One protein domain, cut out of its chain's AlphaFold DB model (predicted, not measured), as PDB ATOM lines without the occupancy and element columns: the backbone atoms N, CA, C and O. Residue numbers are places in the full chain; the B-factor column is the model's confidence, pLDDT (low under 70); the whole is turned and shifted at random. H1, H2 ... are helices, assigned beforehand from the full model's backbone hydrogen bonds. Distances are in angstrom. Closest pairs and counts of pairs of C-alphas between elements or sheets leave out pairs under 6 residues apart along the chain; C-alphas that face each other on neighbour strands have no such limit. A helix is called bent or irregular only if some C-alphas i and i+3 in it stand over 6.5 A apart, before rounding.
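Overview. This is residues 804 to 891 and 903 to 980 of the 1113 residues of an uncharacterized protein of Handelsmanbacteria sp. (strain RIFCSPLOWO2_12_FULL_64_10) (UniProt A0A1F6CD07). Helix H5 lies in the middle of an all-helix domain, with H1 and the first arm of a long bent helix, H8a, both crossing it at large angles. H6 and H7 pack on H1 at one end of the longest axis, the hairpin of H8b and H9 makes the other end, and the short helices H2, H3 and H4 follow one another along one side. The printed part has 166 residues with nine named helices, H1 to H9 in chain order, and no named strand. It is compact, with a radius of gyration of the C-alphas of 16.9 A and spans of 53 by 37 by 31 A.

Along the chain. H1, residues 804 to 818, begins at C-alpha 804 (-31.324, 2.297, -20.247) and is 21.2 A long. H2 is residues 821 to 828, H3 834 to 837, H4 841 to 849. H5, residues 851 to 866, is 22.5 A long. H6 is residues 878 to 886, and H7, residues 909 to 920, is 16.0 A long. H8, residues 922 to 952, was assigned as one helix by its hydrogen bonds but is bent: C-alphas 937 and 940 are 7.3 A apart. Its arms are H8a, residues 922 to 937, 22.9 A, and H8b, residues 940 to 952, 19.0 A, at a steep tilt of 49 degrees. H9, residues 960 to 975, 22.1 A long, ends at C-alpha 975 (-28.932, -20.825, -27.067).

Arrangement. H1 touches H5 at a steep tilt of 53 degrees, opposite ways; the closest C-alphas, of Ala 813 and Ala 859, are 4.4 A apart. H1 also touches H6, closest at Gln 815 and Leu 885, C-alphas 5.4 A apart, and H7, closest at Thr 804 and Glu 916, 6.5 A. H8a touches residues 860 to 866 of H5 alone, about perpendicular at 78 degrees, with the C-alphas of Ala 864 and Gly 932 closest at 4.4 A. H2 and H3 only just touch, with 3 pairs of C-alphas within 8 A, the closest those of Val 826 and Pro 834, 5.8 A. H4 touches no helix but is near H3, H5 and H8b. H8b and H9 form a helical hairpin at a shallow tilt of 29 degrees; the closest C-alphas, of Ile 944 and Gln 967, are 6.0 A apart. Every O i to N i+4 pair is within hydrogen-bond range in H1, H2, H4, H5, H6, H7, H8a, H8b and H9; H3 is too short for such a pair.

Size, cuts and confidence. The C-alphas farthest apart, of Glu 910 and Asp 957, are 53.6 A apart. Residues 892 to 902 are not printed, and C-alphas 891 and 903 are 10.1 A apart across the cut. The link from H5 to H6 is long, with 11 residues. The mean pLDDT of the printed part is 84.8; residues 890 to 891, 903 to 906 and 951 to 961 are under 70.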
ATOM      1  N   THR A 804     -31.820   1.781 -21.528       81.62
ATOM      2  CA  THR A 804     -31.324   2.297 -20.247       81.62
ATOM      3  C   THR A 804     -31.550   1.312 -19.090       81.62
ATOM      4  O   THR A 804     -30.646   1.076 -18.298       81.62
ATOM      5  N   GLU A 805     -32.716   0.658 -19.019       83.25
ATOM      6  CA  GLU A 805     -33.032  -0.371 -18.013       83.25
ATOM      7  C   GLU A 805     -32.095  -1.592 -18.119       83.25
ATOM      8  O   GLU A 805     -31.621  -2.097 -17.102       83.25
ATOM      9  N   HIS A 806     -31.758  -2.042 -19.335       83.25
ATOM     10  CA  HIS A 806     -30.760  -3.104 -19.525       83.25
ATOM     11  C   HIS A 806     -29.348  -2.646 -19.125       83.25
ATOM     12  O   HIS A 806     -28.608  -3.425 -18.528       83.25
ATOM     13  N   GLN A 807     -28.982  -1.392 -19.410       86.38
ATOM     14  CA  GLN A 807     -27.676  -0.816 -19.059       86.38
ATOM     15  C   GLN A 807     -27.500  -0.666 -17.538       86.38
ATOM     16  O   GLN A 807     -26.468  -1.072 -17.006       86.38
ATOM     17  N   ILE A 808     -28.532  -0.205 -16.819       86.31
ATOM     18  CA  ILE A 808     -28.565  -0.185 -15.346       86.31
ATOM     19  C   ILE A 808     -28.354  -1.597 -14.790       86.31
ATOM     20  O   ILE A 808     -27.474  -1.815 -13.959       86.31
ATOM     21  N   ARG A 809     -29.124  -2.578 -15.284       86.19
ATOM     22  CA  ARG A 809     -29.027  -3.983 -14.854       86.19
ATOM     23  C   ARG A 809     -27.663  -4.609 -15.162       86.19
ATOM     24  O   ARG A 809     -27.259  -5.509 -14.433       86.19
ATOM     25  N   ALA A 810     -26.970  -4.153 -16.207       88.88
ATOM     26  CA  ALA A 810     -25.631  -4.612 -16.568       88.88
ATOM     27  C   ALA A 810     -24.557  -4.071 -15.607       88.88
ATOM     28  O   ALA A 810     -23.793  -4.865 -15.063       88.88
ATOM     29  N   ILE A 811     -24.552  -2.764 -15.304       90.88
ATOM     30  CA  ILE A 811     -23.664  -2.193 -14.272       90.88
ATOM     31  C   ILE A 811     -23.960  -2.831 -12.904       90.88
ATOM     32  O   ILE A 811     -23.035  -3.292 -12.239       90.88
ATOM     33  N   LYS A 812     -25.237  -2.928 -12.488       90.06
ATOM     34  CA  LYS A 812     -25.615  -3.587 -11.220       90.06
ATOM     35  C   LYS A 812     -25.131  -5.039 -11.156       90.06
ATOM     36  O   LYS A 812     -24.754  -5.506 -10.085       90.06
ATOM     37  N   ALA A 813     -25.111  -5.747 -12.287       91.56
ATOM     38  CA  ALA A 813     -24.568  -7.097 -12.359       91.56
ATOM     39  C   ALA A 813     -23.036  -7.121 -12.177       91.56
ATOM     40  O   ALA A 813     -22.549  -7.940 -11.404       91.56
ATOM     41  N   LEU A 814     -22.283  -6.208 -12.803       93.75
ATOM     42  CA  LEU A 814     -20.838  -6.090 -12.552       93.75
ATOM     43  C   LEU A 814     -20.541  -5.730 -11.088       93.75
ATOM     44  O   LEU A 814     -19.684  -6.358 -10.474       93.75
ATOM     45  N   GLN A 815     -21.289  -4.792 -10.495       93.94
ATOM     46  CA  GLN A 815     -21.151  -4.440  -9.076       93.94
ATOM     47  C   GLN A 815     -21.404  -5.643  -8.155       93.94
ATOM     48  O   GLN A 815     -20.629  -5.873  -7.232       93.94
ATOM     49  N   ALA A 816     -22.447  -6.437  -8.413       92.50
ATOM     50  CA  ALA A 816     -22.751  -7.633  -7.623       92.50
ATOM     51  C   ALA A 816     -21.679  -8.735  -7.742       92.50
ATOM     52  O   ALA A 816     -21.519  -9.524  -6.814       92.50
ATOM     53  N   LEU A 817     -20.944  -8.795  -8.858       93.81
ATOM     54  CA  LEU A 817     -19.843  -9.743  -9.049       93.81
ATOM     55  C   LEU A 817     -18.541  -9.259  -8.414       93.81
ATOM     56  O   LEU A 817     -17.948  -9.984  -7.624       93.81
ATOM     57  N   PHE A 818     -18.103  -8.038  -8.725       94.62
ATOM     58  CA  PHE A 818     -16.804  -7.534  -8.278       94.62
ATOM     59  C   PHE A 818     -16.771  -7.116  -6.802       94.62
ATOM     60  O   PHE A 818     -15.682  -7.002  -6.240       94.62
ATOM     61  N   ARG A 819     -17.929  -6.941  -6.144       94.25
ATOM     62  CA  ARG A 819     -18.006  -6.842  -4.673       94.25
ATOM     63  C   ARG A 819     -17.870  -8.200  -3.979       94.25
ATOM     64  O   ARG A 819     -17.409  -8.243  -2.846       94.25
ATOM     65  N   HIS A 820     -18.233  -9.299  -4.641       93.50
ATOM     66  CA  HIS A 820     -18.219 -10.629  -4.040       93.50
ATOM     67  C   HIS A 820     -16.834 -11.291  -4.193       93.50
ATOM     68  O   HIS A 820     -16.437 -11.582  -5.323       93.50
ATOM     69  N   PRO A 821     -16.114 -11.644  -3.107       91.06
ATOM     70  CA  PRO A 821     -14.715 -12.088  -3.188       91.06
ATOM     71  C   PRO A 821     -14.463 -13.275  -4.132       91.06
ATOM     72  O   PRO A 821     -13.631 -13.169  -5.031       91.06
ATOM     73  N   LEU A 822     -15.217 -14.374  -3.984       89.56
ATOM     74  CA  LEU A 822     -15.067 -15.573  -4.830       89.56
ATOM     75  C   LEU A 822     -15.315 -15.293  -6.324       89.56
ATOM     76  O   LEU A 822     -14.537 -15.720  -7.174       89.56
ATOM     77  N   TRP A 823     -16.375 -14.544  -6.650       91.75
ATOM     78  CA  TRP A 823     -16.688 -14.187  -8.037       91.75
ATOM     79  C   TRP A 823     -15.663 -13.209  -8.621       91.75
ATOM     80  O   TRP A 823     -15.281 -13.379  -9.776       91.75
ATOM     81  N   ARG A 824     -15.158 -12.238  -7.842       93.38
ATOM     82  CA  ARG A 824     -14.064 -11.356  -8.281       93.38
ATOM     83  C   ARG A 824     -12.818 -12.161  -8.657       93.38
ATOM     84  O   ARG A 824     -12.298 -11.943  -9.746       93.38
ATOM     85  N   ARG A 825     -12.372 -13.101  -7.813       91.38
ATOM     86  CA  ARG A 825     -11.182 -13.932  -8.087       91.38
ATOM     87  C   ARG A 825     -11.313 -14.709  -9.395       91.38
ATOM     88  O   ARG A 825     -10.527 -14.494 -10.303       91.38
ATOM     89  N   VAL A 826     -12.363 -15.513  -9.541       89.81
ATOM     90  CA  VAL A 826     -12.551 -16.401 -10.708       89.81
ATOM     91  C   VAL A 826     -12.800 -15.646 -12.030       89.81
ATOM     92  O   VAL A 826     -12.585 -16.197 -13.115       89.81
ATOM     93  N   ILE A 827     -13.234 -14.381 -11.971       91.44
ATOM     94  CA  ILE A 827     -13.324 -13.518 -13.159       91.44
ATOM     95  C   ILE A 827     -11.958 -12.929 -13.532       91.44
ATOM     96  O   ILE A 827     -11.621 -12.949 -14.713       91.44
ATOM     97  N   LEU A 828     -11.210 -12.392 -12.560       91.69
ATOM     98  CA  LEU A 828      -9.986 -11.620 -12.813       91.69
ATOM     99  C   LEU A 828      -8.731 -12.480 -12.966       91.69
ATOM    100  O   LEU A 828      -7.875 -12.150 -13.781       91.69
ATOM    101  N   ASP A 829      -8.620 -13.559 -12.197       89.00
ATOM    102  CA  ASP A 829      -7.484 -14.471 -12.232       89.00
ATOM    103  C   ASP A 829      -7.764 -15.607 -13.237       89.00
ATOM    104  O   ASP A 829      -8.755 -16.335 -13.077       89.00
ATOM    105  N   PRO A 830      -6.938 -15.779 -14.290       82.50
ATOM    106  CA  PRO A 830      -7.069 -16.887 -15.230       82.50
ATOM    107  C   PRO A 830      -6.862 -18.264 -14.586       82.50
ATOM    108  O   PRO A 830      -7.562 -19.203 -14.984       82.50
ATOM    109  N   ALA A 831      -5.950 -18.369 -13.612       84.56
ATOM    110  CA  ALA A 831      -5.495 -19.605 -12.973       84.56
ATOM    111  C   ALA A 831      -6.428 -20.097 -11.853       84.56
ATOM    112  O   ALA A 831      -6.481 -21.301 -11.588       84.56
ATOM    113  N   GLU A 832      -7.206 -19.205 -11.229       85.19
ATOM    114  CA  GLU A 832      -8.251 -19.595 -10.273       85.19
ATOM    115  C   GLU A 832      -9.315 -20.466 -10.962       85.19
ATOM    116  O   GLU A 832     -10.092 -20.007 -11.809       85.19
ATOM    117  N   LYS A 833      -9.353 -21.754 -10.595       82.69
ATOM    118  CA  LYS A 833     -10.219 -22.751 -11.236       82.69
ATOM    119  C   LYS A 833     -11.697 -22.464 -10.922       82.69
ATOM    120  O   LYS A 833     -12.083 -22.535  -9.752       82.69
ATOM    121  N   PRO A 834     -12.574 -22.231 -11.925       83.31
ATOM    122  CA  PRO A 834     -13.977 -21.895 -11.667       83.31
ATOM    123  C   PRO A 834     -14.762 -22.963 -10.897       83.31
ATOM    124  O   PRO A 834     -15.782 -22.648 -10.283       83.31
ATOM    125  N   SER A 835     -14.289 -24.213 -10.899       79.94
ATOM    126  CA  SER A 835     -14.822 -25.323 -10.104       79.94
ATOM    127  C   SER A 835     -14.879 -25.035  -8.601       79.94
ATOM    128  O   SER A 835     -15.841 -25.455  -7.960       79.94
ATOM    129  N   GLN A 836     -13.965 -24.235  -8.038       79.56
ATOM    130  CA  GLN A 836     -14.004 -23.837  -6.620       79.56
ATOM    131  C   GLN A 836     -15.326 -23.162  -6.209       79.56
ATOM    132  O   GLN A 836     -15.768 -23.276  -5.067       79.56
ATOM    133  N   VAL A 837     -15.996 -22.468  -7.136       80.50
ATOM    134  CA  VAL A 837     -17.249 -21.746  -6.852       80.50
ATOM    135  C   VAL A 837     -18.428 -22.718  -6.656       80.50
ATOM    136  O   VAL A 837     -19.485 -22.310  -6.172       80.50
ATOM    137  N   TYR A 838     -18.279 -23.996  -7.028       76.94
ATOM    138  CA  TYR A 838     -19.346 -25.003  -6.982       76.94
ATOM    139  C   TYR A 838     -18.929 -26.419  -6.530       76.94
ATOM    140  O   TYR A 838     -19.765 -27.329  -6.540       76.94
ATOM    141  N   ILE A 839     -17.680 -26.606  -6.091       75.12
ATOM    142  CA  ILE A 839     -17.115 -27.880  -5.620       75.12
ATOM    143  C   ILE A 839     -16.275 -27.629  -4.354       75.12
ATOM    144  O   ILE A 839     -15.509 -26.666  -4.334       75.12
ATOM    145  N   PRO A 840     -16.371 -28.479  -3.313       75.00
ATOM    146  CA  PRO A 840     -17.309 -29.598  -3.168       75.00
ATOM    147  C   PRO A 840     -18.757 -29.123  -2.957       75.00
ATOM    148  O   PRO A 840     -19.008 -27.971  -2.597       75.00
ATOM    149  N   ARG A 841     -19.735 -30.026  -3.138       80.00
ATOM    150  CA  ARG A 841     -21.174 -29.707  -2.988       80.00
ATOM    151  C   ARG A 841     -21.497 -29.026  -1.652       80.00
ATOM    152  O   ARG A 841     -22.348 -28.143  -1.623       80.00
ATOM    153  N   LYS A 842     -20.834 -29.421  -0.559       81.88
ATOM    154  CA  LYS A 842     -21.049 -28.839   0.779       81.88
ATOM    155  C   LYS A 842     -20.685 -27.348   0.810       81.88
ATOM    156  O   LYS A 842     -21.512 -26.541   1.226       81.88
ATOM    157  N   THR A 843     -19.528 -26.977   0.261       84.19
ATOM    158  CA  THR A 843     -19.105 -25.577   0.085       84.19
ATOM    159  C   THR A 843     -20.052 -24.820  -0.844       84.19
ATOM    160  O   THR A 843     -20.463 -23.708  -0.523       84.19
ATOM    161  N   PHE A 844     -20.494 -25.432  -1.949       85.62
ATOM    162  CA  PHE A 844     -21.504 -24.814  -2.813       85.62
ATOM    163  C   PHE A 844     -22.824 -24.536  -2.085       85.62
ATOM    164  O   PHE A 844     -23.404 -23.472  -2.269       85.62
ATOM    165  N   GLU A 845     -23.328 -25.469  -1.272       84.69
ATOM    166  CA  GLU A 845     -24.581 -25.265  -0.540       84.69
ATOM    167  C   GLU A 845     -24.460 -24.244   0.595       84.69
ATOM    168  O   GLU A 845     -25.439 -23.540   0.848       84.69
ATOM    169  N   ALA A 846     -23.288 -24.128   1.227       87.69
ATOM    170  CA  ALA A 846     -22.982 -23.052   2.167       87.69
ATOM    171  C   ALA A 846     -22.997 -21.692   1.451       87.69
ATOM    172  O   ALA A 846     -23.831 -20.847   1.770       87.69
ATOM    173  N   ASN A 847     -22.197 -21.531   0.392       88.00
ATOM    174  CA  ASN A 847     -22.169 -20.319  -0.430       88.00
ATOM    175  C   ASN A 847     -23.575 -19.977  -0.967       88.00
ATOM    176  O   ASN A 847     -24.040 -18.847  -0.878       88.00
ATOM    177  N   PHE A 848     -24.330 -20.958  -1.471       87.56
ATOM    178  CA  PHE A 848     -25.685 -20.738  -1.989       87.56
ATOM    179  C   PHE A 848     -26.725 -20.427  -0.892       87.56
ATOM    180  O   PHE A 848     -27.820 -19.950  -1.215       87.56
ATOM    181  N   ALA A 849     -26.421 -20.636   0.394       87.00
ATOM    182  CA  ALA A 849     -27.240 -20.148   1.503       87.00
ATOM    183  C   ALA A 849     -27.127 -18.619   1.687       87.00
ATOM    184  O   ALA A 849     -28.089 -17.988   2.140       87.00
ATOM    185  N   GLU A 850     -26.036 -18.003   1.231       91.19
ATOM    186  CA  GLU A 850     -25.801 -16.560   1.303       91.19
ATOM    187  C   GLU A 850     -26.667 -15.776   0.303       91.19
ATOM    188  O   GLU A 850     -26.936 -16.198  -0.828       91.19
ATOM    189  N   ALA A 851     -27.131 -14.591   0.708       88.38
ATOM    190  CA  ALA A 851     -27.910 -13.722  -0.173       88.38
ATOM    191  C   ALA A 851     -27.047 -13.098  -1.282       88.38
ATOM    192  O   ALA A 851     -27.493 -13.011  -2.429       88.38
ATOM    193  N   GLU A 852     -25.813 -12.715  -0.950       89.56
ATOM    194  CA  GLU A 852     -24.882 -12.068  -1.874       89.56
ATOM    195  C   GLU A 852     -24.433 -13.021  -2.978       89.56
ATOM    196  O   GLU A 852     -24.603 -12.693  -4.151       89.56
ATOM    197  N   PHE A 853     -24.003 -14.241  -2.640       90.75
ATOM    198  CA  PHE A 853     -23.652 -15.272  -3.622       90.75
ATOM    199  C   PHE A 853     -24.793 -15.585  -4.595       90.75
ATOM    200  O   PHE A 853     -24.581 -15.679  -5.805       90.75
ATOM    201  N   ARG A 854     -26.040 -15.689  -4.108       89.00
ATOM    202  CA  ARG A 854     -27.212 -15.879  -4.984       89.00
ATOM    203  C   ARG A 854     -27.447 -14.684  -5.908       89.00
ATOM    204  O   ARG A 854     -27.855 -14.878  -7.054       89.00
ATOM    205  N   ASN A 855     -27.205 -13.461  -5.443       88.88
ATOM    206  CA  ASN A 855     -27.311 -12.257  -6.267       88.88
ATOM    207  C   ASN A 855     -26.169 -12.167  -7.294       88.88
ATOM    208  O   ASN A 855     -26.440 -11.900  -8.465       88.88
ATOM    209  N   ALA A 856     -24.941 -12.508  -6.904       91.12
ATOM    210  CA  ALA A 856     -23.789 -12.640  -7.787       91.12
ATOM    211  C   ALA A 856     -24.014 -13.727  -8.855       91.12
ATOM    212  O   ALA A 856     -23.839 -13.456 -10.036       91.12
ATOM    213  N   MET A 857     -24.550 -14.906  -8.514       90.81
ATOM    214  CA  MET A 857     -24.906 -15.938  -9.504       90.81
ATOM    215  C   MET A 857     -26.003 -15.469 -10.484       90.81
ATOM    216  O   MET A 857     -25.946 -15.764 -11.682       90.81
ATOM    217  N   ARG A 858     -27.006 -14.707 -10.019       90.62
ATOM    218  CA  ARG A 858     -28.014 -14.089 -10.908       90.62
ATOM    219  C   ARG A 858     -27.375 -13.062 -11.848       90.62
ATOM    220  O   ARG A 858     -27.755 -13.000 -13.017       90.62
ATOM    221  N   ALA A 859     -26.421 -12.274 -11.357       91.81
ATOM    222  CA  ALA A 859     -25.652 -11.311 -12.139       91.81
ATOM    223  C   ALA A 859     -24.747 -11.996 -13.179       91.81
ATOM    224  O   ALA A 859     -24.819 -11.655 -14.359       91.81
ATOM    225  N   ALA A 860     -24.002 -13.024 -12.764       92.75
ATOM    226  CA  ALA A 860     -23.187 -13.891 -13.610       92.75
ATOM    227  C   ALA A 860     -23.997 -14.419 -14.799       92.75
ATOM    228  O   ALA A 860     -23.637 -14.212 -15.954       92.75
ATOM    229  N   SER A 861     -25.156 -15.013 -14.507       91.50
ATOM    230  CA  SER A 861     -26.089 -15.546 -15.500       91.50
ATOM    231  C   SER A 861     -26.605 -14.476 -16.475       91.50
ATOM    232  O   SER A 861     -26.668 -14.707 -17.683       91.50
ATOM    233  N   ARG A 862     -26.944 -13.272 -15.980       90.06
ATOM    234  CA  ARG A 862     -27.373 -12.139 -16.825       90.06
ATOM    235  C   ARG A 862     -26.264 -11.698 -17.789       90.06
ATOM    236  O   ARG A 862     -26.559 -11.455 -18.956       90.06
ATOM    237  N   LEU A 863     -25.014 -11.618 -17.329       92.31
ATOM    238  CA  LEU A 863     -23.880 -11.159 -18.139       92.31
ATOM    239  C   LEU A 863     -23.382 -12.228 -19.123       92.31
ATOM    240  O   LEU A 863     -23.166 -11.908 -20.289       92.31
ATOM    241  N   ALA A 864     -23.317 -13.493 -18.699       91.31
ATOM    242  CA  ALA A 864     -23.003 -14.645 -19.551       91.31
ATOM    243  C   ALA A 864     -23.999 -14.821 -20.716       91.31
ATOM    244  O   ALA A 864     -23.626 -15.282 -21.789       91.31
ATOM    245  N   MET A 865     -25.269 -14.434 -20.538       87.81
ATOM    246  CA  MET A 865     -26.223 -14.339 -21.653       87.81
ATOM    247  C   MET A 865     -26.093 -13.029 -22.447       87.81
ATOM    248  O   MET A 865     -26.251 -13.029 -23.661       87.81
ATOM    249  N   GLY A 866     -25.897 -11.892 -21.775       87.00
ATOM    250  CA  GLY A 866     -26.013 -10.573 -22.406       87.00
ATOM    251  C   GLY A 866     -24.798 -10.132 -23.226       87.00
ATOM    252  O   GLY A 866     -24.968  -9.392 -24.193       87.00
ATOM    253  N   PHE A 867     -23.596 -10.561 -22.831       88.50
ATOM    254  CA  PHE A 867     -22.328  -9.977 -23.290       88.50
ATOM    255  C   PHE A 867     -21.258 -11.012 -23.673       88.50
ATOM    256  O   PHE A 867     -20.128 -10.621 -23.964       88.50
ATOM    257  N   TRP A 868     -21.591 -12.308 -23.701       87.00
ATOM    258  CA  TRP A 868     -20.681 -13.331 -24.224       87.00
ATOM    259  C   TRP A 868     -20.293 -13.031 -25.678       87.00
ATOM    260  O   TRP A 868     -21.137 -12.686 -26.512       87.00
ATOM    261  N   ALA A 869     -19.012 -13.210 -25.980       86.56
ATOM    262  CA  ALA A 869     -18.466 -13.206 -27.324       86.56
ATOM    263  C   ALA A 869     -17.366 -14.265 -27.435       86.56
ATOM    264  O   ALA A 869     -16.859 -14.752 -26.429       86.56
ATOM    265  N   ASP A 870     -16.955 -14.567 -28.661       83.38
ATOM    266  CA  ASP A 870     -15.708 -15.290 -28.892       83.38
ATOM    267  C   ASP A 870     -14.532 -14.299 -28.761       83.38
ATOM    268  O   ASP A 870     -14.538 -13.239 -29.408       83.38
ATOM    269  N   ILE A 871     -13.594 -14.582 -27.853       84.62
ATOM    270  CA  ILE A 871     -12.378 -13.799 -27.576       84.62
ATOM    271  C   ILE A 871     -11.323 -14.756 -27.009       84.62
ATOM    272  O   ILE A 871     -11.610 -15.451 -26.036       84.62
ATOM    273  N   LYS A 872     -10.112 -14.768 -27.582       79.62
ATOM    274  CA  LYS A 872      -8.997 -15.593 -27.083       79.62
ATOM    275  C   LYS A 872      -8.392 -15.044 -25.785       79.62
ATOM    276  O   LYS A 872      -8.208 -15.784 -24.829       79.62
ATOM    277  N   GLU A 873      -8.128 -13.740 -25.744       85.19
ATOM    278  CA  GLU A 873      -7.470 -13.065 -24.620       85.19
ATOM    279  C   GLU A 873      -8.443 -12.136 -23.889       85.19
ATOM    280  O   GLU A 873      -9.138 -11.330 -24.512       85.19
ATOM    281  N   LEU A 874      -8.493 -12.237 -22.558       88.88
ATOM    282  CA  LEU A 874      -9.382 -11.446 -21.709       88.88
ATOM    283  C   LEU A 874      -8.558 -10.543 -20.793       88.88
ATOM    284  O   LEU A 874      -7.903 -11.014 -19.868       88.88
ATOM    285  N   THR A 875      -8.618  -9.240 -21.046       90.12
ATOM    286  CA  THR A 875      -7.972  -8.218 -20.221       90.12
ATOM    287  C   THR A 875      -8.977  -7.572 -19.271       90.12
ATOM    288  O   THR A 875     -10.127  -7.310 -19.637       90.12
ATOM    289  N   PHE A 876      -8.545  -7.299 -18.043       92.56
ATOM    290  CA  PHE A 876      -9.344  -6.630 -17.023       92.56
ATOM    291  C   PHE A 876      -8.544  -5.451 -16.471       92.56
ATOM    292  O   PHE A 876      -7.484  -5.647 -15.887       92.56
ATOM    293  N   ASP A 877      -9.034  -4.230 -16.683       93.38
ATOM    294  CA  ASP A 877      -8.458  -3.034 -16.071       93.38
ATOM    295  C   ASP A 877      -9.093  -2.792 -14.698       93.38
ATOM    296  O   ASP A 877     -10.311  -2.625 -14.575       93.38
ATOM    297  N   GLU A 878      -8.252  -2.757 -13.667       93.25
ATOM    298  CA  GLU A 878      -8.676  -2.527 -12.288       93.25
ATOM    299  C   GLU A 878      -9.302  -1.143 -12.095       93.25
ATOM    300  O   GLU A 878     -10.261  -1.022 -11.337       93.25
ATOM    301  N   ARG A 879      -8.855  -0.117 -12.837       94.44
ATOM    302  CA  ARG A 879      -9.409   1.245 -12.724       94.44
ATOM    303  C   ARG A 879     -10.852   1.291 -13.209       94.44
ATOM    304  O   ARG A 879     -11.729   1.766 -12.495       94.44
ATOM    305  N   THR A 880     -11.128   0.702 -14.371       94.25
ATOM    306  CA  THR A 880     -12.492   0.526 -14.894       94.25
ATOM    307  C   THR A 880     -13.377  -0.261 -13.918       94.25
ATOM    308  O   THR A 880     -14.565   0.036 -13.772       94.25
ATOM    309  N   ILE A 881     -12.823  -1.256 -13.215       94.25
ATOM    310  CA  ILE A 881     -13.550  -2.013 -12.184       94.25
ATOM    311  C   ILE A 881     -13.859  -1.129 -10.968       94.25
ATOM    312  O   ILE A 881     -14.991  -1.153 -10.487       94.25
ATOM    313  N   GLU A 882     -12.912  -0.320 -10.494       94.88
ATOM    314  CA  GLU A 882     -13.120   0.637  -9.399       94.88
ATOM    315  C   GLU A 882     -14.142   1.724  -9.761       94.88
ATOM    316  O   GLU A 882     -15.035   2.012  -8.960       94.88
ATOM    317  N   GLU A 883     -14.110   2.261 -10.983       93.25
ATOM    318  CA  GLU A 883     -15.139   3.176 -11.493       93.25
ATOM    319  C   GLU A 883     -16.526   2.516 -11.523       93.25
ATOM    320  O   GLU A 883     -17.509   3.095 -11.060       93.25
ATOM    321  N   VAL A 884     -16.630   1.271 -12.000       93.81
ATOM    322  CA  VAL A 884     -17.894   0.518 -11.990       93.81
ATOM    323  C   VAL A 884     -18.367   0.217 -10.564       93.81
ATOM    324  O   VAL A 884     -19.570   0.276 -10.304       93.81
ATOM    325  N   LEU A 885     -17.460  -0.073  -9.627       93.75
ATOM    326  CA  LEU A 885     -17.771  -0.331  -8.218       93.75
ATOM    327  C   LEU A 885     -18.239   0.920  -7.467       93.75
ATOM    328  O   LEU A 885     -19.117   0.803  -6.604       93.75
ATOM    329  N   THR A 886     -17.684   2.086  -7.803       92.81
ATOM    330  CA  THR A 886     -18.011   3.400  -7.218       92.81
ATOM    331  C   THR A 886     -19.149   4.132  -7.937       92.81
ATOM    332  O   THR A 886     -19.664   5.116  -7.409       92.81
ATOM    333  N   PHE A 887     -19.605   3.649  -9.101       89.50
ATOM    334  CA  PHE A 887     -20.724   4.245  -9.835       89.50
ATOM    335  C   PHE A 887     -22.031   4.222  -9.020       89.50
ATOM    336  O   PHE A 887     -22.726   3.204  -8.925       89.50
ATOM    337  N   GLU A 888     -22.400   5.370  -8.452       84.12
ATOM    338  CA  GLU A 888     -23.666   5.538  -7.743       84.12
ATOM    339  C   GLU A 888     -24.858   5.650  -8.705       84.12
ATOM    340  O   GLU A 888     -24.921   6.528  -9.569       84.12
ATOM    341  N   PHE A 889     -25.865   4.803  -8.492       78.94
ATOM    342  CA  PHE A 889     -27.204   5.024  -9.037       78.94
ATOM    343  C   PHE A 889     -27.990   5.992  -8.145       78.94
ATOM    344  O   PHE A 889     -27.821   5.958  -6.923       78.94
ATOM    345  N   PRO A 890     -28.933   6.780  -8.700       68.12
ATOM    346  CA  PRO A 890     -29.892   7.511  -7.887       68.12
ATOM    347  C   PRO A 890     -30.623   6.557  -6.943       68.12
ATOM    348  O   PRO A 890     -31.187   5.550  -7.380       68.12
ATOM    349  N   LYS A 891     -30.641   6.891  -5.650       62.25
ATOM    350  CA  LYS A 891     -31.409   6.158  -4.638       62.25
ATOM    351  C   LYS A 891     -32.900   6.390  -4.872       62.25
ATOM    352  O   LYS A 891     -33.506   7.305  -4.314       62.25
ATOM    353  N   ILE A 903     -36.916   0.656 -12.975       61.97
ATOM    354  CA  ILE A 903     -35.812   1.534 -12.524       61.97
ATOM    355  C   ILE A 903     -35.727   2.748 -13.461       61.97
ATOM    356  O   ILE A 903     -35.779   3.893 -13.023       61.97
ATOM    357  N   ALA A 904     -35.686   2.500 -14.773       58.81
ATOM    358  CA  ALA A 904     -35.498   3.531 -15.790       58.81
ATOM    359  C   ALA A 904     -36.709   4.465 -15.983       58.81
ATOM    360  O   ALA A 904     -36.537   5.540 -16.546       58.81
ATOM    361  N   GLU A 905     -37.915   4.097 -15.525       64.62
ATOM    362  CA  GLU A 905     -39.059   5.033 -15.489       64.62
ATOM    363  C   GLU A 905     -38.992   5.977 -14.266       64.62
ATOM    364  O   GLU A 905     -39.671   7.000 -14.250       64.62
ATOM    365  N   LYS A 906     -38.164   5.655 -13.256       68.12
ATOM    366  CA  LYS A 906     -37.906   6.474 -12.057       68.12
ATOM    367  C   LYS A 906     -36.571   7.242 -12.122       68.12
ATOM    368  O   LYS A 906     -36.297   8.046 -11.235       68.12
ATOM    369  N   CYS A 907     -35.749   7.016 -13.150       70.44
ATOM    370  CA  CYS A 907     -34.570   7.833 -13.442       70.44
ATOM    371  C   CYS A 907     -34.962   9.114 -14.188       70.44
ATOM    372  O   CYS A 907     -35.754   9.089 -15.130       70.44
ATOM    373  N   ASP A 908     -34.347  10.231 -13.817       80.94
ATOM    374  CA  ASP A 908     -34.404  11.468 -14.587       80.94
ATOM    375  C   ASP A 908     -33.597  11.355 -15.903       80.94
ATOM    376  O   ASP A 908     -32.783  10.447 -16.103       80.94
ATOM    377  N   LYS A 909     -33.812  12.303 -16.825       79.88
ATOM    378  CA  LYS A 909     -33.189  12.287 -18.162       79.88
ATOM    379  C   LYS A 909     -31.681  12.560 -18.157       79.88
ATOM    380  O   LYS A 909     -31.021  12.237 -19.146       79.88
ATOM    381  N   GLU A 910     -31.143  13.177 -17.112       83.19
ATOM    382  CA  GLU A 910     -29.727  13.536 -17.022       83.19
ATOM    383  C   GLU A 910     -28.930  12.360 -16.460       83.19
ATOM    384  O   GLU A 910     -27.945  11.950 -17.076       83.19
ATOM    385  N   THR A 911     -29.425  11.700 -15.409       79.75
ATOM    386  CA  THR A 911     -28.879  10.420 -14.945       79.75
ATOM    387  C   THR A 911     -29.029   9.332 -16.006       79.75
ATOM    388  O   THR A 911     -28.072   8.601 -16.246       79.75
ATOM    389  N   ALA A 912     -30.163   9.247 -16.714       80.38
ATOM    390  CA  ALA A 912     -30.309   8.313 -17.836       80.38
ATOM    391  C   ALA A 912     -29.201   8.515 -18.889       80.38
ATOM    392  O   ALA A 912     -28.578   7.548 -19.318       80.38
ATOM    393  N   GLN A 913     -28.874   9.766 -19.233       84.38
ATOM    394  CA  GLN A 913     -27.739  10.074 -20.110       84.38
ATOM    395  C   GLN A 913     -26.372   9.799 -19.471       84.38
ATOM    396  O   GLN A 913     -25.470   9.364 -20.183       84.38
ATOM    397  N   ARG A 914     -26.185  10.033 -18.166       86.56
ATOM    398  CA  ARG A 914     -24.939   9.706 -17.447       86.56
ATOM    399  C   ARG A 914     -24.670   8.200 -17.488       86.56
ATOM    400  O   ARG A 914     -23.562   7.798 -17.823       86.56
ATOM    401  N   ILE A 915     -25.693   7.389 -17.220       86.12
ATOM    402  CA  ILE A 915     -25.646   5.924 -17.304       86.12
ATOM    403  C   ILE A 915     -25.386   5.480 -18.746       86.12
ATOM    404  O   ILE A 915     -24.517   4.644 -18.973       86.12
ATOM    405  N   GLU A 916     -26.092   6.049 -19.731       86.56
ATOM    406  CA  GLU A 916     -25.881   5.688 -21.136       86.56
ATOM    407  C   GLU A 916     -24.463   6.008 -21.608       86.56
ATOM    408  O   GLU A 916     -23.833   5.131 -22.188       86.56
ATOM    409  N   ARG A 917     -23.917   7.188 -21.285       89.31
ATOM    410  CA  ARG A 917     -22.527   7.551 -21.612       89.31
ATOM    411  C   ARG A 917     -21.506   6.665 -20.895       89.31
ATOM    412  O   ARG A 917     -20.524   6.284 -21.517       89.31
ATOM    413  N   PHE A 918     -21.741   6.313 -19.629       91.19
ATOM    414  CA  PHE A 918     -20.837   5.446 -18.866       91.19
ATOM    415  C   PHE A 918     -20.790   4.024 -19.445       91.19
ATOM    416  O   PHE A 918     -19.706   3.511 -19.703       91.19
ATOM    417  N   VAL A 919     -21.941   3.417 -19.767       89.38
ATOM    418  CA  VAL A 919     -21.992   2.093 -20.431       89.38
ATOM    419  C   VAL A 919     -21.582   2.150 -21.906       89.38
ATOM    420  O   VAL A 919     -21.282   1.115 -22.489       89.38
ATOM    421  N   GLU A 920     -21.567   3.326 -22.535       89.50
ATOM    422  CA  GLU A 920     -21.067   3.506 -23.903       89.50
ATOM    423  C   GLU A 920     -19.579   3.880 -23.980       89.50
ATOM    424  O   GLU A 920     -19.052   3.920 -25.095       89.50
ATOM    425  N   SER A 921     -18.871   4.043 -22.856       93.94
ATOM    426  CA  SER A 921     -17.399   4.070 -22.838       93.94
ATOM    427  C   SER A 921     -16.817   2.774 -23.418       93.94
ATOM    428  O   SER A 921     -17.424   1.703 -23.315       93.94
ATOM    429  N   ASP A 922     -15.661   2.853 -24.076       92.62
ATOM    430  CA  ASP A 922     -15.004   1.661 -24.620       92.62
ATOM    431  C   ASP A 922     -14.489   0.746 -23.499       92.62
ATOM    432  O   ASP A 922     -14.634  -0.472 -23.614       92.62
ATOM    433  N   GLU A 923     -14.015   1.314 -22.382       93.69
ATOM    434  CA  GLU A 923     -13.558   0.559 -21.212       93.69
ATOM    435  C   GLU A 923     -14.682  -0.265 -20.560       93.69
ATOM    436  O   GLU A 923     -14.559  -1.484 -20.435       93.69
ATOM    437  N   VAL A 924     -15.827   0.343 -20.210       93.50
ATOM    438  CA  VAL A 924     -16.940  -0.398 -19.578       93.50
ATOM    439  C   VAL A 924     -17.574  -1.389 -20.561       93.50
ATOM    440  O   VAL A 924     -17.994  -2.474 -20.148       93.50
ATOM    441  N   ARG A 925     -17.597  -1.094 -21.873       92.75
ATOM    442  CA  ARG A 925     -18.009  -2.073 -22.898       92.75
ATOM    443  C   ARG A 925     -17.060  -3.266 -22.970       92.75
ATOM    444  O   ARG A 925     -17.541  -4.395 -23.091       92.75
ATOM    445  N   LEU A 926     -15.749  -3.041 -22.884       94.00
ATOM    446  CA  LEU A 926     -14.748  -4.104 -22.856       94.00
ATOM    447  C   LEU A 926     -14.875  -4.937 -21.575       94.00
ATOM    448  O   LEU A 926     -14.974  -6.157 -21.665       94.00
ATOM    449  N   LEU A 927     -15.002  -4.302 -20.406       95.25
ATOM    450  CA  LEU A 927     -15.203  -4.985 -19.126       95.25
ATOM    451  C   LEU A 927     -16.483  -5.838 -19.118       95.25
ATOM    452  O   LEU A 927     -16.449  -6.988 -18.680       95.25
ATOM    453  N   LEU A 928     -17.598  -5.323 -19.652       94.31
ATOM    454  CA  LEU A 928     -18.844  -6.082 -19.825       94.31
ATOM    455  C   LEU A 928     -18.655  -7.304 -20.734       94.31
ATOM    456  O   LEU A 928     -19.105  -8.397 -20.386       94.31
ATOM    457  N   ARG A 929     -17.985  -7.129 -21.881       93.00
ATOM    458  CA  ARG A 929     -17.742  -8.194 -22.868       93.00
ATOM    459  C   ARG A 929     -16.786  -9.261 -22.330       93.00
ATOM    460  O   ARG A 929     -17.068 -10.450 -22.469       93.00
ATOM    461  N   ASN A 930     -15.699  -8.862 -21.677       94.44
ATOM    462  CA  ASN A 930     -14.688  -9.775 -21.146       94.44
ATOM    463  C   ASN A 930     -15.231 -10.545 -19.935       94.44
ATOM    464  O   ASN A 930     -15.112 -11.769 -19.891       94.44
ATOM    465  N   SER A 931     -15.958  -9.869 -19.034       94.69
ATOM    466  CA  SER A 931     -16.693 -10.530 -17.945       94.69
ATOM    467  C   SER A 931     -17.725 -11.514 -18.500       94.69
ATOM    468  O   SER A 931     -17.715 -12.683 -18.133       94.69
ATOM    469  N   GLY A 932     -18.589 -11.083 -19.430       93.25
ATOM    470  CA  GLY A 932     -19.593 -11.948 -20.063       93.25
ATOM    471  C   GLY A 932     -18.991 -13.152 -20.794       93.25
ATOM    472  O   GLY A 932     -19.597 -14.222 -20.812       93.25
ATOM    473  N   THR A 933     -17.778 -13.008 -21.333       91.44
ATOM    474  CA  THR A 933     -17.032 -14.087 -21.992       91.44
ATOM    475  C   THR A 933     -16.450 -15.080 -20.980       91.44
ATOM    476  O   THR A 933     -16.790 -16.261 -21.066       91.44
ATOM    477  N   ARG A 934     -15.684 -14.625 -19.968       91.94
ATOM    478  CA  ARG A 934     -15.145 -15.477 -18.878       91.94
ATOM    479  C   ARG A 934     -16.264 -16.221 -18.148       91.94
ATOM    480  O   ARG A 934     -16.159 -17.418 -17.936       91.94
ATOM    481  N   LEU A 935     -17.359 -15.534 -17.818       92.44
ATOM    482  CA  LEU A 935     -18.535 -16.125 -17.172       92.44
ATOM    483  C   LEU A 935     -19.255 -17.127 -18.083       92.44
ATOM    484  O   LEU A 935     -19.764 -18.142 -17.608       92.44
ATOM    485  N   GLY A 936     -19.304 -16.862 -19.389       89.31
ATOM    486  CA  GLY A 936     -19.959 -17.734 -20.359       89.31
ATOM    487  C   GLY A 936     -19.422 -19.163 -20.345       89.31
ATOM    488  O   GLY A 936     -20.222 -20.087 -20.435       89.31
ATOM    489  N   THR A 937     -18.112 -19.361 -20.158       86.75
ATOM    490  CA  THR A 937     -17.492 -20.698 -20.237       86.75
ATOM    491  C   THR A 937     -17.955 -21.659 -19.134       86.75
ATOM    492  O   THR A 937     -18.072 -22.855 -19.402       86.75
ATOM    493  N   PHE A 938     -18.266 -21.164 -17.925       88.38
ATOM    494  CA  PHE A 938     -18.545 -22.010 -16.751       88.38
ATOM    495  C   PHE A 938     -19.904 -21.775 -16.065       88.38
ATOM    496  O   PHE A 938     -20.446 -22.695 -15.448       88.38
ATOM    497  N   VAL A 939     -20.513 -20.591 -16.176       92.38
ATOM    498  CA  VAL A 939     -21.800 -20.289 -15.513       92.38
ATOM    499  C   VAL A 939     -22.976 -21.146 -16.022       92.38
ATOM    500  O   VAL A 939     -23.822 -21.516 -15.201       92.38
ATOM    501  N   PRO A 940     -23.062 -21.553 -17.309       90.19
ATOM    502  CA  PRO A 940     -24.065 -22.527 -17.740       90.19
ATOM    503  C   PRO A 940     -23.890 -23.890 -17.053       90.19
ATOM    504  O   PRO A 940     -24.890 -24.525 -16.714       90.19
ATOM    505  N   SER A 941     -22.646 -24.313 -16.787       89.25
ATOM    506  CA  SER A 941     -22.334 -25.532 -16.028       89.25
ATOM    507  C   SER A 941     -22.826 -25.401 -14.585       89.25
ATOM    508  O   SER A 941     -23.576 -26.252 -14.104       89.25
ATOM    509  N   MET A 942     -22.504 -24.278 -13.929       89.06
ATOM    510  CA  MET A 942     -22.979 -23.957 -12.578       89.06
ATOM    511  C   MET A 942     -24.504 -23.951 -12.469       89.06
ATOM    512  O   MET A 942     -25.044 -24.477 -11.501       89.06
ATOM    513  N   GLU A 943     -25.226 -23.389 -13.444       89.12
ATOM    514  CA  GLU A 943     -26.694 -23.388 -13.428       89.12
ATOM    515  C   GLU A 943     -27.303 -24.790 -13.524       89.12
ATOM    516  O   GLU A 943     -28.369 -25.024 -12.952       89.12
ATOM    517  N   ILE A 944     -26.654 -25.716 -14.236       86.75
ATOM    518  CA  ILE A 944     -27.078 -27.118 -14.303       86.75
ATOM    519  C   ILE A 944     -26.808 -27.794 -12.951       86.75
ATOM    520  O   ILE A 944     -27.738 -28.334 -12.351       86.75
ATOM    521  N   ILE A 945     -25.577 -27.696 -12.435       84.06
ATOM    522  CA  ILE A 945     -25.152 -28.289 -11.154       84.06
ATOM    523  C   ILE A 945     -26.022 -27.785  -9.993       84.06
ATOM    524  O   ILE A 945     -26.589 -28.585  -9.250       84.06
ATOM    525  N   ALA A 946     -26.215 -26.468  -9.881       84.50
ATOM    526  CA  ALA A 946     -27.017 -25.849  -8.828       84.50
ATOM    527  C   ALA A 946     -28.456 -26.383  -8.813       84.50
ATOM    528  O   ALA A 946     -28.973 -26.756  -7.761       84.50
ATOM    529  N   ARG A 947     -29.104 -26.479  -9.981       82.56
ATOM    530  CA  ARG A 947     -30.462 -27.039 -10.098       82.56
ATOM    531  C   ARG A 947     -30.505 -28.533  -9.774       82.56
ATOM    532  O   ARG A 947     -31.527 -29.000  -9.280       82.56
ATOM    533  N   ILE A 948     -29.428 -29.278 -10.028       78.88
ATOM    534  CA  ILE A 948     -29.330 -30.691  -9.653       78.88
ATOM    535  C   ILE A 948     -29.222 -30.835  -8.127       78.88
ATOM    536  O   ILE A 948     -30.067 -31.499  -7.524       78.88
ATOM    537  N   TYR A 949     -28.256 -30.170  -7.487       76.31
ATOM    538  CA  TYR A 949     -28.047 -30.242  -6.035       76.31
ATOM    539  C   TYR A 949     -29.261 -29.728  -5.237       76.31
ATOM    540  O   TYR A 949     -29.722 -30.397  -4.311       76.31
ATOM    541  N   LEU A 950     -29.857 -28.598  -5.639       72.31
ATOM    542  CA  LEU A 950     -31.034 -28.021  -4.971       72.31
ATOM    543  C   LEU A 950     -32.307 -28.868  -5.118       72.31
ATOM    544  O   LEU A 950     -33.211 -28.745  -4.293       72.31
ATOM    545  N   SER A 951     -32.392 -29.720  -6.143       69.50
ATOM    546  CA  SER A 951     -33.462 -30.719  -6.257       69.50
ATOM    547  C   SER A 951     -33.241 -31.877  -5.281       69.50
ATOM    548  O   SER A 951     -34.162 -32.236  -4.553       69.50
ATOM    549  N   LEU A 952     -32.009 -32.396  -5.185       62.34
ATOM    550  CA  LEU A 952     -31.654 -33.475  -4.251       62.34
ATOM    551  C   LEU A 952     -31.848 -33.073  -2.778       62.34
ATOM    552  O   LEU A 952     -32.286 -33.892  -1.974       62.34
ATOM    553  N   LYS A 953     -31.603 -31.802  -2.424       63.44
ATOM    554  CA  LYS A 953     -31.846 -31.273  -1.068       63.44
ATOM    555  C   LYS A 953     -33.308 -31.393  -0.607       63.44
ATOM    556  O   LYS A 953     -33.567 -31.393   0.589       63.44
ATOM    557  N   LYS A 954     -34.272 -31.531  -1.525       63.47
ATOM    558  CA  LYS A 954     -35.706 -31.655  -1.200       63.47
ATOM    559  C   LYS A 954     -36.148 -33.087  -0.867       63.47
ATOM    560  O   LYS A 954     -37.340 -33.367  -0.932       63.47
ATOM    561  N   GLY A 955     -35.218 -34.018  -0.641       56.66
ATOM    562  CA  GLY A 955     -35.504 -35.439  -0.382       56.66
ATOM    563  C   GLY A 955     -36.063 -36.222  -1.580       56.66
ATOM    564  O   GLY A 955     -36.114 -37.448  -1.550       56.66
ATOM    565  N   SER A 956     -36.442 -35.540  -2.663       57.50
ATOM    566  CA  SER A 956     -36.889 -36.172  -3.903       57.50
ATOM    567  C   SER A 956     -35.689 -36.650  -4.716       57.50
ATOM    568  O   SER A 956     -34.882 -35.860  -5.207       57.50
ATOM    569  N   ASP A 957     -35.586 -37.969  -4.875       61.78
ATOM    570  CA  ASP A 957     -34.565 -38.598  -5.709       61.78
ATOM    571  C   ASP A 957     -34.855 -38.275  -7.184       61.78
ATOM    572  O   ASP A 957     -35.697 -38.888  -7.845       61.78
ATOM    573  N   MET A 958     -34.239 -37.195  -7.669       64.75
ATOM    574  CA  MET A 958     -34.639 -36.538  -8.909       64.75
ATOM    575  C   MET A 958     -34.488 -37.481 -10.108       64.75
ATOM    576  O   MET A 958     -33.381 -37.922 -10.426       64.75
ATOM    577  N   ASN A 959     -35.599 -37.759 -10.792       66.88
ATOM    578  CA  ASN A 959     -35.663 -38.743 -11.873       66.88
ATOM    579  C   ASN A 959     -34.897 -38.292 -13.146       66.88
ATOM    580  O   ASN A 959     -34.696 -37.089 -13.345       66.88
ATOM    581  N   PRO A 960     -34.483 -39.223 -14.034       64.75
ATOM    582  CA  PRO A 960     -33.684 -38.902 -15.224       64.75
ATOM    583  C   PRO A 960     -34.320 -37.870 -16.156       64.75
ATOM    584  O   PRO A 960     -33.608 -37.036 -16.718       64.75
ATOM    585  N   ALA A 961     -35.648 -37.891 -16.306       66.44
ATOM    586  CA  ALA A 961     -36.362 -36.932 -17.142       66.44
ATOM    587  C   ALA A 961     -36.170 -35.499 -16.620       66.44
ATOM    588  O   ALA A 961     -35.722 -34.640 -17.373       66.44
ATOM    589  N   ALA A 962     -36.370 -35.273 -15.318       72.62
ATOM    590  CA  ALA A 962     -36.167 -33.973 -14.682       72.62
ATOM    591  C   ALA A 962     -34.712 -33.475 -14.793       72.62
ATOM    592  O   ALA A 962     -34.497 -32.287 -15.033       72.62
ATOM    593  N   ARG A 963     -33.704 -34.361 -14.702       72.62
ATOM    594  CA  ARG A 963     -32.288 -33.976 -14.915       72.62
ATOM    595  C   ARG A 963     -32.035 -33.539 -16.356       72.62
ATOM    596  O   ARG A 963     -31.409 -32.506 -16.590       72.62
ATOM    597  N   LEU A 964     -32.548 -34.301 -17.325       73.06
ATOM    598  CA  LEU A 964     -32.450 -33.956 -18.742       73.06
ATOM    599  C   LEU A 964     -33.232 -32.684 -19.083       73.06
ATOM    600  O   LEU A 964     -32.785 -31.926 -19.936       73.06
ATOM    601  N   ASP A 965     -34.371 -32.432 -18.444       79.81
ATOM    602  CA  ASP A 965     -35.175 -31.229 -18.668       79.81
ATOM    603  C   ASP A 965     -34.522 -29.989 -18.042       79.81
ATOM    604  O   ASP A 965     -34.447 -28.960 -18.705       79.81
ATOM    605  N   ILE A 966     -33.893 -30.104 -16.864       82.12
ATOM    606  CA  ILE A 966     -32.996 -29.071 -16.309       82.12
ATOM    607  C   ILE A 966     -31.868 -28.730 -17.292       82.12
ATOM    608  O   ILE A 966     -31.618 -27.551 -17.556       82.12
ATOM    609  N   GLN A 967     -31.204 -29.745 -17.858       80.19
ATOM    610  CA  GLN A 967     -30.146 -29.541 -18.853       80.19
ATOM    611  C   GLN A 967     -30.697 -28.844 -20.106       80.19
ATOM    612  O   GLN A 967     -30.143 -27.833 -20.528       80.19
ATOM    613  N   LYS A 968     -31.814 -29.321 -20.676       83.50
ATOM    614  CA  LYS A 968     -32.470 -28.694 -21.839       83.50
ATOM    615  C   LYS A 968     -32.864 -27.245 -21.558       83.50
ATOM    616  O   LYS A 968     -32.603 -26.396 -22.400       83.50
ATOM    617  N   ASP A 969     -33.446 -26.947 -20.399       86.25
ATOM    618  CA  ASP A 969     -33.916 -25.606 -20.040       86.25
ATOM    619  C   ASP A 969     -32.771 -24.600 -19.907       86.25
ATOM    620  O   ASP A 969     -32.873 -23.481 -20.420       86.25
ATOM    621  N   VAL A 970     -31.667 -24.979 -19.250       84.19
ATOM    622  CA  VAL A 970     -30.472 -24.124 -19.170       84.19
ATOM    623  C   VAL A 970     -29.868 -23.944 -20.564       84.19
ATOM    624  O   VAL A 970     -29.611 -22.819 -20.986       84.19
ATOM    625  N   MET A 971     -29.711 -25.018 -21.337       84.00
ATOM    626  CA  MET A 971     -29.111 -24.936 -22.672       84.00
ATOM    627  C   MET A 971     -29.966 -24.117 -23.646       84.00
ATOM    628  O   MET A 971     -29.439 -23.256 -24.343       84.00
ATOM    629  N   PHE A 972     -31.290 -24.277 -23.628       85.19
ATOM    630  CA  PHE A 972     -32.232 -23.495 -24.435       85.19
ATOM    631  C   PHE A 972     -32.291 -22.019 -24.010       85.19
ATOM    632  O   PHE A 972     -32.515 -21.142 -24.846       85.19
ATOM    633  N   LYS A 973     -32.065 -21.720 -22.723       86.69
ATOM    634  CA  LYS A 973     -31.885 -20.354 -22.212       86.69
ATOM    635  C   LYS A 973     -30.636 -19.695 -22.816       86.69
ATOM    636  O   LYS A 973     -30.760 -18.593 -23.343       86.69
ATOM    637  N   TYR A 974     -29.481 -20.365 -22.811       82.75
ATOM    638  CA  TYR A 974     -28.243 -19.812 -23.381       82.75
ATOM    639  C   TYR A 974     -28.243 -19.790 -24.922       82.75
ATOM    640  O   TYR A 974     -27.854 -18.787 -25.516       82.75
ATOM    641  N   GLN A 975     -28.781 -20.810 -25.600       83.69
ATOM    642  CA  GLN A 975     -28.932 -20.825 -27.067       83.69
ATOM    643  C   GLN A 975     -29.751 -19.628 -27.590       83.69
ATOM    644  O   GLN A 975     -29.394 -19.021 -28.598       83.69
ATOM    645  N   LYS A 976     -30.818 -19.222 -26.881       83.00
ATOM    646  CA  LYS A 976     -31.591 -18.003 -27.206       83.00
ATOM    647  C   LYS A 976     -30.765 -16.717 -27.138       83.00
ATOM    648  O   LYS A 976     -31.115 -15.746 -27.803       83.00
ATOM    649  N   ALA A 977     -29.692 -16.715 -26.354       76.62
ATOM    650  CA  ALA A 977     -28.764 -15.603 -26.203       76.62
ATOM    651  C   ALA A 977     -27.622 -15.614 -27.246       76.62
ATOM    652  O   ALA A 977     -26.693 -14.825 -27.139       76.62
ATOM    653  N   LYS A 978     -27.709 -16.472 -28.279       81.50
ATOM    654  CA  LYS A 978     -26.665 -16.749 -29.291       81.50
ATOM    655  C   LYS A 978     -25.429 -17.497 -28.768       81.50
ATOM    656  O   LYS A 978     -24.430 -17.558 -29.479       81.50
ATOM    657  N   TYR A 979     -25.490 -18.089 -27.576       81.12
ATOM    658  CA  TYR A 979     -24.393 -18.910 -27.058       81.12
ATOM    659  C   TYR A 979     -24.157 -20.143 -27.964       81.12
ATOM    660  O   TYR A 979     -25.139 -20.812 -28.316       81.12
ATOM    661  N   PRO A 980     -22.907 -20.470 -28.360       84.50
ATOM    662  CA  PRO A 980     -22.628 -21.540 -29.317       84.50
ATOM    663  C   PRO A 980     -23.042 -22.926 -28.823       84.50
ATOM    664  O   PRO A 980     -22.833 -23.281 -27.663       84.50
TER     665      PRO A 980